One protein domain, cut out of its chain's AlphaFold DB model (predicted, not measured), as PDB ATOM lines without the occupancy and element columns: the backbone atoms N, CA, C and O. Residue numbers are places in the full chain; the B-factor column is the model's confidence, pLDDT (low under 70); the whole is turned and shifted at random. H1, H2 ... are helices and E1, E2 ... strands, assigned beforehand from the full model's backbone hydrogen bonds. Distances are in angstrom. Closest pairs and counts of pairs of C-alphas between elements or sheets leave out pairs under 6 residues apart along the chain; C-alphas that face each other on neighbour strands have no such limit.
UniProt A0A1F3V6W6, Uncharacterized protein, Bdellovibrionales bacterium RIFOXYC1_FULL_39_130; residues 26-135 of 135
ATOM      1  N   SER A  26     201.706 261.438 223.974       96.12
ATOM      2  CA  SER A  26     200.577 262.145 223.359       96.12
ATOM      3  C   SER A  26     200.797 262.496 221.888       96.12
ATOM      4  O   SER A  26     199.861 262.420 221.093       96.12
ATOM      5  N   GLN A  27     202.021 262.876 221.504       96.56
ATOM      6  CA  GLN A  27     202.332 263.160 220.103       96.56
ATOM      7  C   GLN A  27     202.191 261.905 219.244       96.56
ATOM      8  O   GLN A  27     201.541 261.946 218.201       96.56
ATOM      9  N   SER A  28     202.736 260.787 219.720       96.44
ATOM     10  CA  SER A  28     202.661 259.503 219.023       96.44
ATOM     11  C   SER A  28     201.206 259.069 218.824       96.44
ATOM     12  O   SER A  28     200.827 258.653 217.731       96.44
ATOM     13  N   ILE A  29     200.364 259.230 219.853       97.19
ATOM     14  CA  ILE A  29     198.929 258.923 219.769       97.19
ATOM     15  C   ILE A  29     198.238 259.838 218.746       97.19
ATOM     16  O   ILE A  29     197.539 259.350 217.859       97.19
ATOM     17  N   TYR A  30     198.455 261.157 218.822       97.31
ATOM     18  CA  TYR A  30     197.851 262.125 217.899       97.31
ATOM     19  C   TYR A  30     198.204 261.829 216.431       97.31
ATOM     20  O   TYR A  30     197.356 261.936 215.535       97.31
ATOM     21  N   GLU A  31     199.460 261.474 216.166       96.38
ATOM     22  CA  GLU A  31     199.955 261.164 214.824       96.38
ATOM     23  C   GLU A  31     199.429 259.819 214.304       96.38
ATOM     24  O   GLU A  31     199.115 259.719 213.120       96.38
ATOM     25  N   ALA A  32     199.240 258.828 215.180       97.25
ATOM     26  CA  ALA A  32     198.714 257.513 214.817       97.25
ATOM     27  C   ALA A  32     197.201 257.481 214.538       97.25
ATOM     28  O   ALA A  32     196.712 256.489 213.999       97.25
ATOM     29  N   LEU A  33     196.441 258.520 214.895       97.31
ATOM     30  CA  LEU A  33     194.998 258.572 214.641       97.31
ATOM     31  C   LEU A  33     194.672 258.950 213.188       97.31
ATOM     32  O   LEU A  33     194.951 260.076 212.760       97.31
ATOM     33  N   ASP A  34     193.986 258.056 212.475       97.31
ATOM     34  CA  ASP A  34     193.387 258.287 211.151       97.31
ATOM     35  C   ASP A  34     192.057 259.038 211.259       97.31
ATOM     36  O   ASP A  34     190.974 258.532 210.966       97.31
ATOM     37  N   VAL A  35     192.135 260.257 211.781       96.25
ATOM     38  CA  VAL A  35     190.992 261.151 211.941       96.25
ATOM     39  C   VAL A  35     191.382 262.516 211.409       96.25
ATOM     40  O   VAL A  35     192.494 262.999 211.651       96.25
ATOM     41  N   GLU A  36     190.462 263.147 210.683       94.75
ATOM     42  CA  GLU A  36     190.652 264.510 210.209       94.75
ATOM     43  C   GLU A  36     190.814 265.462 211.398       94.75
ATOM     44  O   GLU A  36     190.014 265.470 212.335       94.75
ATOM     45  N   ALA A  37     191.877 266.262 211.365       94.25
ATOM     46  CA  ALA A  37     192.128 267.250 212.396       94.25
ATOM     47  C   ALA A  37     191.289 268.506 212.137       94.25
ATOM     48  O   ALA A  37     191.403 269.129 211.080       94.25
ATOM     49  N   ILE A  38     190.496 268.913 213.123       93.12
ATOM     50  CA  ILE A  38     189.676 270.123 213.058       93.12
ATOM     51  C   ILE A  38     190.377 271.292 213.745       93.12
ATOM     52  O   ILE A  38     190.962 271.157 214.819       93.12
ATOM     53  N   GLN A  39     190.315 272.475 213.133       88.44
ATOM     54  CA  GLN A  39     190.830 273.697 213.742       88.44
ATOM     55  C   GLN A  39     189.772 274.312 214.660       88.44
ATOM     56  O   GLN A  39     188.728 274.761 214.192       88.44
ATOM     57  N   VAL A  40     190.060 274.375 215.960       85.25
ATOM     58  CA  VAL A  40     189.070 274.793 216.973       85.25
ATOM     59  C   VAL A  40     189.156 276.262 217.384       85.25
ATOM     60  O   VAL A  40     188.207 276.794 217.948       85.25
ATOM     61  N   ASN A  41     190.244 276.955 217.029       77.81
ATOM     62  CA  ASN A  41     190.417 278.391 217.289       77.81
ATOM     63  C   ASN A  41     190.527 279.223 215.996       77.81
ATOM     64  O   ASN A  41     191.556 279.873 215.774       77.81
ATOM     65  N   PRO A  42     189.510 279.241 215.116       63.31
ATOM     66  CA  PRO A  42     189.506 280.153 213.980       63.31
ATOM     67  C   PRO A  42     189.319 281.597 214.485       63.31
ATOM     68  O   PRO A  42     188.203 282.033 214.746       63.31
ATOM     69  N   GLY A  43     190.414 282.349 214.650       58.72
ATOM     70  CA  GLY A  43     190.362 283.798 214.914       58.72
ATOM     71  C   GLY A  43     191.099 284.317 216.152       58.72
ATOM     72  O   GLY A  43     191.097 285.525 216.378       58.72
ATOM     73  N   ILE A  44     191.765 283.460 216.935       63.59
ATOM     74  CA  ILE A  44     192.665 283.920 218.005       63.59
ATOM     75  C   ILE A  44     194.063 284.124 217.412       63.59
ATOM     76  O   ILE A  44     194.805 283.171 217.177       63.59
ATOM     77  N   ASN A  45     194.428 285.383 217.159       70.50
ATOM     78  CA  ASN A  45     195.768 285.728 216.689       70.50
ATOM     79  C   ASN A  45     196.814 285.296 217.724       70.50
ATOM     80  O   ASN A  45     196.793 285.760 218.862       70.50
ATOM     81  N   GLY A  46     197.748 284.438 217.312       74.69
ATOM     82  CA  GLY A  46     198.896 284.047 218.132       74.69
ATOM     83  C   GLY A  46     198.853 282.630 218.700       74.69
ATOM     84  O   GLY A  46     199.873 282.191 219.221       74.69
ATOM     85  N   VAL A  47     197.747 281.887 218.569       80.25
ATOM     86  CA  VAL A  47     197.677 280.475 218.991       80.25
ATOM     87  C   VAL A  47     196.976 279.636 217.932       80.25
ATOM     88  O   VAL A  47     195.883 279.953 217.476       80.25
ATOM     89  N   TYR A  48     197.613 278.534 217.568       85.75
ATOM     90  CA  TYR A  48     197.083 277.509 216.691       85.75
ATOM     91  C   TYR A  48     196.698 276.283 217.520       85.75
ATOM     92  O   TYR A  48     197.469 275.872 218.386       85.75
ATOM     93  N   ARG A  49     195.518 275.704 217.269       91.31
ATOM     94  CA  ARG A  49     195.063 274.465 217.910       91.31
ATOM     95  C   ARG A  49     194.291 273.601 216.918       91.31
ATOM     96  O   ARG A  49     193.324 274.074 216.316       91.31
ATOM     97  N   LEU A  50     194.737 272.359 216.773       94.75
ATOM     98  CA  LEU A  50     194.050 271.288 216.068       94.75
ATOM     99  C   LEU A  50     193.590 270.232 217.058       94.75
ATOM    100  O   LEU A  50     194.311 269.927 218.005       94.75
ATOM    101  N   GLU A  51     192.439 269.637 216.789       95.88
ATOM    102  CA  GLU A  51     191.907 268.531 217.573       95.88
ATOM    103  C   GLU A  51     191.561 267.354 216.662       95.88
ATOM    104  O   GLU A  51     191.065 267.537 215.551       95.88
ATOM    105  N   LYS A  52     191.843 266.145 217.139       97.19
ATOM    106  CA  LYS A  52     191.366 264.876 216.590       97.19
ATOM    107  C   LYS A  52     190.541 264.193 217.673       97.19
ATOM    108  O   LYS A  52     190.971 264.146 218.824       97.19
ATOM    109  N   GLY A  53     189.379 263.665 217.307       95.88
ATOM    110  CA  GLY A  53     188.480 263.002 218.248       95.88
ATOM    111  C   GLY A  53     187.820 261.777 217.634       95.88
ATOM    112  O   GLY A  53     187.297 261.855 216.525       95.88
ATOM    113  N   VAL A  54     187.835 260.653 218.347       97.44
ATOM    114  CA  VAL A  54     187.134 259.426 217.941       97.44
ATOM    115  C   VAL A  54     186.777 258.590 219.161       97.44
ATOM    116  O   VAL A  54     187.624 258.342 220.011       97.44
ATOM    117  N   GLY A  55     185.521 258.152 219.253       95.81
ATOM    118  CA  GLY A  55     185.075 257.187 220.263       95.81
ATOM    119  C   GLY A  55     185.435 257.533 221.711       95.81
ATOM    120  O   GLY A  55     185.781 256.631 222.465       95.81
ATOM    121  N   GLY A  56     185.415 258.813 222.091       95.56
ATOM    122  CA  GLY A  56     185.774 259.271 223.440       95.56
ATOM    123  C   GLY A  56     187.272 259.528 223.672       95.56
ATOM    124  O   GLY A  56     187.630 260.041 224.729       95.56
ATOM    125  N   LEU A  57     188.150 259.225 222.708       97.50
ATOM    126  CA  LEU A  57     189.550 259.659 222.709       97.50
ATOM    127  C   LEU A  57     189.658 261.035 222.049       97.50
ATOM    128  O   LEU A  57     189.294 261.193 220.881       97.50
ATOM    129  N   TYR A  58     190.204 262.005 222.777       96.94
ATOM    130  CA  TYR A  58     190.408 263.372 222.310       96.94
ATOM    131  C   TYR A  58     191.883 263.720 222.392       96.94
ATOM    132  O   TYR A  58     192.466 263.708 223.471       96.94
ATOM    133  N   CYS A  59     192.481 264.076 221.260       97.12
ATOM    134  CA  CYS A  59     193.860 264.529 221.203       97.12
ATOM    135  C   CYS A  59     193.945 265.916 220.573       97.12
ATOM    136  O   CYS A  59     193.318 266.195 219.552       97.12
ATOM    137  N   ALA A  60     194.763 266.786 221.151       95.81
ATOM    138  CA  ALA A  60     194.988 268.137 220.680       95.81
ATOM    139  C   ALA A  60     196.467 268.379 220.387       95.81
ATOM    140  O   ALA A  60     197.344 267.951 221.136       95.81
ATOM    141  N   LYS A  61     196.713 269.133 219.318       94.62
ATOM    142  CA  LYS A  61     197.998 269.735 218.980       94.62
ATOM    143  C   LYS A  61     197.845 271.245 219.071       94.62
ATOM    144  O   LYS A  61     197.019 271.817 218.356       94.62
ATOM    145  N   SER A  62     198.644 271.906 219.896       92.44
ATOM    146  CA  SER A  62     198.647 273.366 220.005       92.44
ATOM    147  C   SER A  62     200.031 273.966 219.853       92.44
ATOM    148  O   SER A  62     201.029 273.354 220.202       92.44
ATOM    149  N   LYS A  63     200.085 275.191 219.333       89.94
ATOM    150  CA  LYS A  63     201.324 275.947 219.177       89.94
ATOM    151  C   LYS A  63     201.068 277.437 219.300       89.94
ATOM    152  O   LYS A  63     200.147 277.974 218.681       89.94
ATOM    153  N   VAL A  64     201.923 278.125 220.045       87.06
ATOM    154  CA  VAL A  64     201.978 279.590 220.037       87.06
ATOM    155  C   VAL A  64     202.695 280.050 218.766       87.06
ATOM    156  O   VAL A  64     203.745 279.522 218.405       87.06
ATOM    157  N   VAL A  65     202.153 281.042 218.061       83.06
ATOM    158  CA  VAL A  65     202.746 281.591 216.832       83.06
ATOM    159  C   VAL A  65     203.912 282.511 217.206       83.06
ATOM    160  O   VAL A  65     203.794 283.733 217.226       83.06
ATOM    161  N   SER A  66     205.047 281.900 217.538       82.69
ATOM    162  CA  SER A  66     206.314 282.561 217.851       82.69
ATOM    163  C   SER A  66     207.464 281.824 217.158       82.69
ATOM    164  O   SER A  66     207.418 280.592 217.055       82.69
ATOM    165  N   PRO A  67     208.515 282.530 216.697       74.00
ATOM    166  CA  PRO A  67     209.737 281.868 216.263       74.00
ATOM    167  C   PRO A  67     210.260 280.995 217.411       74.00
ATOM    168  O   PRO A  67     210.387 281.464 218.541       74.00
ATOM    169  N   ASN A  68     210.520 279.722 217.114       83.44
ATOM    170  CA  ASN A  68     210.990 278.682 218.043       83.44
ATOM    171  C   ASN A  68     209.969 278.124 219.048       83.44
ATOM    172  O   ASN A  68     210.368 277.363 219.921       83.44
ATOM    173  N   ALA A  69     208.677 278.451 218.948       85.56
ATOM    174  CA  ALA A  69     207.684 277.717 219.732       85.56
ATOM    175  C   ALA A  69     207.603 276.258 219.251       85.56
ATOM    176  O   ALA A  69     207.536 276.005 218.040       85.56
ATOM    177  N   GLU A  70     207.603 275.320 220.190       88.94
ATOM    178  CA  GLU A  70     207.384 273.897 219.927       88.94
ATOM    179  C   GLU A  70     205.883 273.583 219.877       88.94
ATOM    180  O   GLU A  70     205.047 274.388 220.299       88.94
ATOM    181  N   ASP A  71     205.541 272.448 219.272       91.44
ATOM    182  CA  ASP A  71     204.177 271.928 219.325       91.44
ATOM    183  C   ASP A  71     203.959 271.244 220.682       91.44
ATOM    184  O   ASP A  71     204.775 270.436 221.117       91.44
ATOM    185  N   GLU A  72     202.836 271.533 221.325       92.88
ATOM    186  CA  GLU A  72     202.370 270.845 222.525       92.88
ATOM    187  C   GLU A  72     201.281 269.841 222.146       92.88
ATOM    188  O   GLU A  72     200.371 270.162 221.373       92.88
ATOM    189  N   TYR A  73     201.363 268.637 222.711       94.81
ATOM    190  CA  TYR A  73     200.422 267.549 222.461       94.81
ATOM    191  C   TYR A  73     199.764 267.093 223.757       94.81
ATOM    192  O   TYR A  73     200.422 266.922 224.781       94.81
ATOM    193  N   PHE A  74     198.463 266.847 223.690       95.31
ATOM    194  CA  PHE A  74     197.666 266.359 224.809       95.31
ATOM    195  C   PHE A  74     196.667 265.327 224.302       95.31
ATOM    196  O   PHE A  74     196.078 265.545 223.248       95.31
ATOM    197  N   CYS A  75     196.466 264.244 225.046       96.75
ATOM    198  CA  CYS A  75     195.427 263.259 224.781       96.75
ATOM    199  C   CYS A  75     194.691 262.928 226.078       96.75
ATOM    200  O   CYS A  75     195.318 262.855 227.134       96.75
ATOM    201  N   ASP A  76     193.385 262.716 225.981       96.81
ATOM    202  CA  ASP A  76     192.527 262.295 227.085       96.81
ATOM    203  C   ASP A  76     191.507 261.260 226.600       96.81
ATOM    204  O   ASP A  76     191.078 261.289 225.442       96.81
ATOM    205  N   LEU A  77     191.126 260.349 227.492       96.62
ATOM    206  CA  LEU A  77     190.175 259.279 227.226       96.62
ATOM    207  C   LEU A  77     188.964 259.424 228.151       96.62
ATOM    208  O   LEU A  77     189.006 259.092 229.336       96.62
ATOM    209  N   LEU A  78     187.846 259.876 227.586       94.88
ATOM    210  CA  LEU A  78     186.592 260.038 228.313       94.88
ATOM    211  C   LEU A  78     185.868 258.692 228.410       94.88
ATOM    212  O   LEU A  78     185.128 258.293 227.512       94.88
ATOM    213  N   VAL A  79     186.066 257.995 229.532       89.88
ATOM    214  CA  VAL A  79     185.528 256.640 229.769       89.88
ATOM    215  C   VAL A  79     184.001 256.566 229.610       89.88
ATOM    216  O   VAL A  79     183.485 255.550 229.150       89.88
ATOM    217  N   GLU A  80     183.271 257.632 229.949       89.06
ATOM    218  CA  GLU A  80     181.802 257.686 229.844       89.06
ATOM    219  C   GLU A  80     181.288 257.720 228.392       89.06
ATOM    220  O   GLU A  80     180.160 257.303 228.132       89.06
ATOM    221  N   GLU A  81     182.114 258.170 227.444       88.44
ATOM    222  CA  GLU A  81     181.787 258.299 226.014       88.44
ATOM    223  C   GLU A  81     182.525 257.261 225.150       88.44
ATOM    224  O   GLU A  81     182.541 257.359 223.921       88.44
ATOM    225  N   MET A  82     183.178 256.282 225.784       94.81
ATOM    226  CA  MET A  82     184.143 255.425 225.108       94.81
ATOM    227  C   MET A  82     183.482 254.446 224.126       94.81
ATOM    228  O   MET A  82     182.763 253.526 224.520       94.81
ATOM    229  N   ASP A  83     183.847 254.575 222.852       97.81
ATOM    230  CA  ASP A  83     183.659 253.571 221.806       97.81
ATOM    231  C   ASP A  83     185.031 252.992 221.434       97.81
ATOM    232  O   ASP A  83     185.757 253.492 220.568       97.81
ATOM    233  N   ALA A  84     185.406 251.927 222.143       97.44
ATOM    234  CA  ALA A  84     186.712 251.296 221.989       97.44
ATOM    235  C   ALA A  84     186.910 250.644 220.610       97.44
ATOM    236  O   ALA A  84     188.049 250.527 220.160       97.44
ATOM    237  N   GLU A  85     185.838 250.227 219.926       98.25
ATOM    238  CA  GLU A  85     185.940 249.678 218.570       98.25
ATOM    239  C   GLU A  85     186.323 250.784 217.581       98.25
ATOM    240  O   GLU A  85     187.237 250.600 216.769       98.25
ATOM    241  N   ALA A  86     185.682 251.952 217.688       98.06
ATOM    242  CA  ALA A  86     186.008 253.108 216.863       98.06
ATOM    243  C   ALA A  86     187.461 253.566 217.071       98.06
ATOM    244  O   ALA A  86     188.181 253.757 216.089       98.06
ATOM    245  N   ILE A  87     187.920 253.665 218.326       97.88
ATOM    246  CA  ILE A  87     189.318 254.017 218.635       97.88
ATOM    247  C   ILE A  87     190.278 252.981 218.033       97.88
ATOM    248  O   ILE A  87     191.205 253.344 217.312       97.88
ATOM    249  N   TYR A  88     190.045 251.686 218.277       98.25
ATOM    250  CA  TYR A  88     190.911 250.607 217.785       98.25
ATOM    251  C   TYR A  88     191.083 250.647 216.260       98.25
ATOM    252  O   TYR A  88     192.182 250.445 215.726       98.25
ATOM    253  N   ASN A  89     189.986 250.899 215.546       98.00
ATOM    254  CA  ASN A  89     189.974 250.943 214.090       98.00
ATOM    255  C   ASN A  89     190.621 252.219 213.533       98.00
ATOM    256  O   ASN A  89     191.222 252.151 212.464       98.00
ATOM    257  N   ALA A  90     190.559 253.337 214.258       97.94
ATOM    258  CA  ALA A  90     191.179 254.599 213.860       97.94
ATOM    259  C   ALA A  90     192.707 254.633 214.046       97.94
ATOM    260  O   ALA A  90     193.368 255.508 213.497       97.94
ATOM    261  N   LEU A  91     193.297 253.709 214.813       97.88
ATOM    262  CA  LEU A  91     194.747 253.671 215.028       97.88
ATOM    263  C   LEU A  91     195.500 253.043 213.841       97.88
ATOM    264  O   LEU A  91     195.343 251.850 213.553       97.88
ATOM    265  N   LEU A  92     196.403 253.812 213.228       96.69
ATOM    266  CA  LEU A  92     197.332 253.406 212.164       96.69
ATOM    267  C   LEU A  92     198.608 252.763 212.721       96.69
ATOM    268  O   LEU A  92     199.724 253.145 212.374       96.69
ATOM    269  N   VAL A  93     198.442 251.774 213.594       96.44
ATOM    270  CA  VAL A  93     199.548 250.963 214.117       96.44
ATOM    271  C   VAL A  93     199.320 249.488 213.836       96.44
ATOM    272  O   VAL A  93     198.188 249.048 213.607       96.44
ATOM    273  N   GLU A  94     200.414 248.731 213.838       96.12
ATOM    274  CA  GLU A  94     200.383 247.289 213.621       96.12
ATOM    275  C   GLU A  94     199.546 246.584 214.701       96.12
ATOM    276  O   GLU A  94     199.637 246.887 215.892       96.12
ATOM    277  N   GLU A  95     198.709 245.644 214.260       96.06
ATOM    278  CA  GLU A  95     197.955 244.752 215.136       96.06
ATOM    279  C   GLU A  95     198.849 243.565 215.526       96.06
ATOM    280  O   GLU A  95     199.273 242.795 214.665       96.06
ATOM    281  N   VAL A  96     199.112 243.397 216.823       95.44
ATOM    282  CA  VAL A  96     199.978 242.335 217.358       95.44
ATOM    283  C   VAL A  96     199.135 241.282 218.074       95.44
ATOM    284  O   VAL A  96     198.321 241.611 218.935       95.44
ATOM    285  N   ALA A  97     199.325 240.003 217.752       91.94
ATOM    286  CA  ALA A  97     198.634 238.908 218.432       91.94
ATOM    287  C   ALA A  97     199.225 238.631 219.832       91.94
ATOM    288  O   ALA A  97     200.441 238.616 220.008       91.94
ATOM    289  N   ASP A  98     198.361 238.361 220.817       86.31
ATOM    290  CA  ASP A  98     198.756 237.892 222.157       86.31
ATOM    291  C   ASP A  98     199.213 236.426 222.074       86.31
ATOM    292  O   ASP A  98     198.388 235.501 222.084       86.31
ATOM    293  N   GLU A  99     200.519 236.198 221.933       81.19
ATOM    294  CA  GLU A  99     201.086 234.852 221.889       81.19
ATOM    295  C   GLU A  99     201.713 234.404 223.223       81.19
ATOM    296  O   GLU A  99     202.418 235.169 223.884       81.19
ATOM    297  N   PRO A 100     201.531 233.122 223.609       70.81
ATOM    298  CA  PRO A 100     200.706 232.115 222.934       70.81
ATOM    299  C   PRO A 100     199.213 232.380 223.165       70.81
ATOM    300  O   PRO A 100     198.832 232.765 224.268       70.81
ATOM    301  N   MET A 101     198.359 232.102 222.171       64.88
ATOM    302  CA  MET A 101     196.903 232.227 222.322       64.88
ATOM    303  C   MET A 101     196.431 231.441 223.552       64.88
ATOM    304  O   MET A 101     196.447 230.206 223.586       64.88
ATOM    305  N   ARG A 102     196.043 232.163 224.603       63.38
ATOM    306  CA  ARG A 102     195.652 231.574 225.883       63.38
ATOM    307  C   ARG A 102     194.160 231.235 225.862       63.38
ATOM    308  O   ARG A 102     193.322 232.100 225.649       63.38
ATOM    309  N   PHE A 103     193.837 229.972 226.148       65.88
ATOM    310  CA  PHE A 103     192.494 229.508 226.531       65.88
ATOM    311  C   PHE A 103     191.362 229.825 225.545       65.88
ATOM    312  O   PHE A 103     190.392 230.485 225.904       65.88
ATOM    313  N   GLY A 104     191.449 229.319 224.311       80.69
ATOM    314  CA  GLY A 104     190.305 229.352 223.391       80.69
ATOM    315  C   GLY A 104     189.783 230.765 223.119       80.69
ATOM    316  O   GLY A 104     188.595 230.931 222.869       80.69
ATOM    317  N   ALA A 105     190.652 231.771 223.191       84.69
ATOM    318  CA  ALA A 105     190.363 233.147 222.837       84.69
ATOM    319  C   ALA A 105     191.460 233.667 221.905       84.69
ATOM    320  O   ALA A 105     192.637 233.353 222.073       84.69
ATOM    321  N   MET A 106     191.058 234.462 220.919       90.44
ATOM    322  CA  MET A 106     191.958 235.259 220.093       90.44
ATOM    323  C   MET A 106     192.040 236.654 220.704       90.44
ATOM    324  O   MET A 106     191.008 237.219 221.073       90.44
ATOM    325  N   ARG A 107     193.248 237.200 220.822       93.25
ATOM    326  CA  ARG A 107     193.506 238.531 221.375       93.25
ATOM    327  C   ARG A 107     194.527 239.244 220.510       93.25
ATOM    328  O   ARG A 107     195.528 238.647 220.123       93.25
ATOM    329  N   PHE A 108     194.248 240.505 220.240       95.56
ATOM    330  CA  PHE A 108     195.054 241.370 219.405       95.56
ATOM    331  C   PHE A 108     195.199 242.730 220.074       95.56
ATOM    332  O   PHE A 108     194.220 243.272 220.594       95.56
ATOM    333  N   PHE A 109     196.394 243.299 220.024       95.88
ATOM    334  CA  PHE A 109     196.717 244.585 220.619       95.88
ATOM    335  C   PHE A 109     197.124 245.590 219.553       95.88
ATOM    336  O   PHE A 109     197.820 245.252 218.598       95.88
ATOM    337  N   LYS A 110     196.722 246.838 219.765       97.56
ATOM    338  CA  LYS A 110     197.328 248.017 219.151       97.56
ATOM    339  C   LYS A 110     197.815 248.913 220.281       97.56
ATOM    340  O   LYS A 110     197.057 249.170 221.214       97.56
ATOM    341  N   SER A 111     199.070 249.345 220.213       96.38
ATOM    342  CA  SER A 111     199.700 250.168 221.247       96.38
ATOM    343  C   SER A 111     200.439 251.330 220.603       96.38
ATOM    344  O   SER A 111     201.173 251.128 219.638       96.38
ATOM    345  N   VAL A 112     200.261 252.530 221.147       96.50
ATOM    346  CA  VAL A 112     201.001 253.728 220.740       96.50
ATOM    347  C   VAL A 112     201.111 254.689 221.917       96.50
ATOM    348  O   VAL A 112     200.104 255.035 222.525       96.50
ATOM    349  N   GLY A 113     202.333 255.109 222.257       94.25
ATOM    350  CA  GLY A 113     202.566 255.823 223.514       94.25
ATOM    351  C   GLY A 113     202.037 255.008 224.699       94.25
ATOM    352  O   GLY A 113     202.333 253.819 224.817       94.25
ATOM    353  N   GLU A 114     201.221 255.640 225.537       95.31
ATOM    354  CA  GLU A 114     200.538 255.012 226.677       95.31
ATOM    355  C   GLU A 114     199.166 254.411 226.317       95.31
ATOM    356  O   GLU A 114     198.615 253.636 227.097       95.31
ATOM    357  N   LEU A 115     198.629 254.695 225.122       97.06
ATOM    358  CA  LEU A 115     197.355 254.136 224.678       97.06
ATOM    359  C   LEU A 115     197.526 252.663 224.302       97.06
ATOM    360  O   LEU A 115     198.260 252.321 223.369       97.06
ATOM    361  N   VAL A 116     196.766 251.799 224.970       97.44
ATOM    362  CA  VAL A 116     196.696 250.366 224.679       97.44
ATOM    363  C   VAL A 116     195.252 249.987 224.398       97.44
ATOM    364  O   VAL A 116     194.377 250.154 225.246       97.44
ATOM    365  N   CYS A 117     195.004 249.427 223.219       97.75
ATOM    366  CA  CYS A 117     193.701 248.901 222.845       97.75
ATOM    367  C   CYS A 117     193.770 247.392 222.591       97.75
ATOM    368  O   CYS A 117     194.647 246.894 221.881       97.75
ATOM    369  N   LEU A 118     192.810 246.664 223.156       97.06
ATOM    370  CA  LEU A 118     192.636 245.223 223.036       97.06
ATOM    371  C   LEU A 118     191.390 244.929 222.202       97.06
ATOM    372  O   LEU A 118     190.310 245.449 222.469       97.06
ATOM    373  N   LYS A 119     191.547 244.021 221.244       96.81
ATOM    374  CA  LYS A 119     190.485 243.376 220.476       96.81
ATOM    375  C   LYS A 119     190.531 241.893 220.794       96.81
ATOM    376  O   LYS A 119     191.542 241.232 220.558       96.81
ATOM    377  N   SER A 120     189.452 241.349 221.339       94.94
ATOM    378  CA  SER A 120     189.423 239.954 221.771       94.94
ATOM    379  C   SER A 120     188.147 239.240 221.364       94.94
ATOM    380  O   SER A 120     187.112 239.860 221.149       94.94
ATOM    381  N   LYS A 121     188.225 237.923 221.203       94.12
ATOM    382  CA  LYS A 121     187.076 237.086 220.868       94.12
ATOM    383  C   LYS A 121     187.276 235.680 221.402       94.12
ATOM    384  O   LYS A 121     188.306 235.057 221.146       94.12
ATOM    385  N   ILE A 122     186.266 235.149 222.081       91.69
ATOM    386  CA  ILE A 122     186.222 233.727 222.435       91.69
ATOM    387  C   ILE A 122     186.025 232.873 221.173       91.69
ATOM    388  O   ILE A 122     185.272 233.227 220.272       91.69
ATOM    389  N   VAL A 123     186.685 231.725 221.078       89.06
ATOM    390  CA  VAL A 123     186.590 230.805 219.936       89.06
ATOM    391  C   VAL A 123     185.341 229.938 220.109       89.06
ATOM    392  O   VAL A 123     185.399 228.767 220.471       89.06
ATOM    393  N   TYR A 124     184.181 230.553 219.878       88.94
ATOM    394  CA  TYR A 124     182.872 229.902 219.916       88.94
ATOM    395  C   TYR A 124     182.000 230.366 218.737       88.94
ATOM    396  O   TYR A 124     182.021 231.561 218.414       88.94
ATOM    397  N   PRO A 125     181.228 229.484 218.069       89.69
ATOM    398  CA  PRO A 125     180.347 229.884 216.972       89.69
ATOM    399  C   PRO A 125     179.382 231.010 217.374       89.69
ATOM    400  O   PRO A 125     178.709 230.931 218.394       89.69
ATOM    401  N   GLY A 126     179.314 232.074 216.571       89.06
ATOM    402  CA  GLY A 126     178.426 233.220 216.822       89.06
ATOM    403  C   GLY A 126     178.943 234.265 217.819       89.06
ATOM    404  O   GLY A 126     178.289 235.289 218.002       89.06
ATOM    405  N   SER A 127     180.116 234.066 218.425       92.62
ATOM    406  CA  SER A 127     180.760 235.099 219.250       92.62
ATOM    407  C   SER A 127     181.191 236.318 218.420       92.62
ATOM    408  O   SER A 127     181.561 236.206 217.241       92.62
ATOM    409  N   LYS A 128     181.157 237.494 219.050       95.12
ATOM    410  CA  LYS A 128     181.604 238.772 218.481       95.12
ATOM    411  C   LYS A 128     182.959 239.170 219.063       95.12
ATOM    412  O   LYS A 128     183.414 238.556 220.026       95.12
ATOM    413  N   PHE A 129     183.606 240.147 218.435       95.88
ATOM    414  CA  PHE A 129     184.764 240.792 219.039       95.88
ATOM    415  C   PHE A 129     184.307 241.744 220.143       95.88
ATOM    416  O   PHE A 129     183.272 242.393 220.023       95.88
ATOM    417  N   GLU A 130     185.097 241.791 221.202       96.75
ATOM    418  CA  GLU A 130     185.014 242.759 222.283       96.75
ATOM    419  C   GLU A 130     186.243 243.662 222.205       96.75
ATOM    420  O   GLU A 130     187.353 243.188 221.929       96.75
ATOM    421  N   TYR A 131     186.026 244.950 222.447       97.44
ATOM    422  CA  TYR A 131     187.041 245.989 222.349       97.44
ATOM    423  C   TYR A 131     187.160 246.726 223.680       97.44
ATOM    424  O   TYR A 131     186.157 246.998 224.339       97.44
ATOM    425  N   SER A 132     188.384 247.069 224.063       96.94
ATOM    426  CA  SER A 132     188.663 247.916 225.224       96.94
ATOM    427  C   SER A 132     189.911 248.745 224.970       96.94
ATOM    428  O   SER A 132     190.873 248.215 224.419       96.94
ATOM    429  N   CYS A 133     189.929 249.996 225.416       97.12
ATOM    430  CA  CYS A 133     191.106 250.857 225.364       97.12
ATOM    431  C   CYS A 133     191.399 251.440 226.747       97.12
ATOM    432  O   CYS A 133     190.480 251.673 227.533       97.12
ATOM    433  N   THR A 134     192.675 251.670 227.031       96.62
ATOM    434  CA  THR A 134     193.160 252.344 228.239       96.62
ATOM    435  C   THR A 134     194.249 253.330 227.858       96.62
ATOM    436  O   THR A 134     195.099 252.986 227.033       96.62
ATOM    437  N   LEU A 135     194.211 254.511 228.468       91.62
ATOM    438  CA  LEU A 135     195.217 255.562 228.365       91.62
ATOM    439  C   LEU A 135     195.764 255.859 229.765       91.62
ATOM    440  O   LEU A 135     194.936 255.861 230.707       91.62
TER     441      LEU A 135
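Overview. This is residues 26 to 135 of the 135 residues of an uncharacterized protein of Bdellovibrionales bacterium RIFOXYC1_FULL_39_130 (UniProt A0A1F3V6W6). The model is a rod of two lobes set end to end, each a small three-stranded sheet with one short helix crossing its inner end: H1 with E1, E2 and E3, then H2 with E4, E5 and E6. The two helices lie near the middle of the rod, and the sheets' hairpins reach outward from there to its two far ends. The printed part has 110 residues with two named helices and six named strands, in the order H1 E1 E2 E3 H2 E4 E5 E6; the class is mixed, helices and strands. The sheets, E1 - E2 - E3 and E4 - E5 - E6, are antiparallel throughout. The whole is loose, with a radius of gyration of the C-alphas of 17.1 A and spans of 58 by 24 by 19 A.

Along the chain. H1, residues 26 to 32, begins with C-alpha 26 at (200.577, 262.145, 223.359). E1, residues 47 to 54, and E2, residues 57 to 64, each measure 23.6 A from first to last C-alpha, and E3, residues 72 to 77, 17.5 A. H2, residues 84 to 90, begins with C-alpha 84 at (186.712, 251.296, 221.989). E4, residues 105 to 112, measures 23.3 A, E5, residues 115 to 122, 23.4 A, and E6, residues 130 to 134, 13.9 A, ending with C-alpha 134 at (193.160, 252.344, 228.239).

Arrangement. E1, E2 and E3 form a meander, each strand the antiparallel neighbour of the one before, with N 50 and O 61 at 2.8 A and N 60 and O 74 at 2.8 A. H1 is on this sheet at a height of 7.9 A, over E3 and only just over E2, on which 3 of its C-alphas fall; it runs across the strands, at 74 degrees to E3 on the local plane. Its closest C-alphas to E3 are those of Ser 26 and Phe 74, 5.3 A. H1 and H2 are apart, but only just, at 8.1 A. With this sheet, H1 and H2 make two layers, helices on one face of a sheet. E4, E5 and E6 form the second meander, with N 108 and O 119 at 2.8 A and N 118 and O 132 at 2.8 A. H2 is on this sheet at a height of 8.1 A, over E6 and only just over E5, on which 3 of its C-alphas fall; it runs across the strands, at 76 degrees to E6 on the local plane. The closest C-alphas of H2 and E6 are those of Ala 84 and Ser 132, 5.1 A. In both helices every O i to N i+4 pair is within hydrogen-bond range.

Size, cuts and confidence. The two C-alphas farthest apart are those of Pro 67 and Pro 125, 59.7 A. The printed part has no cut. The links H1 to E1 and H2 to E4 are long. Mean pLDDT of the printed part is 91.1; residues 42 to 44 and 101 to 103 are under 70.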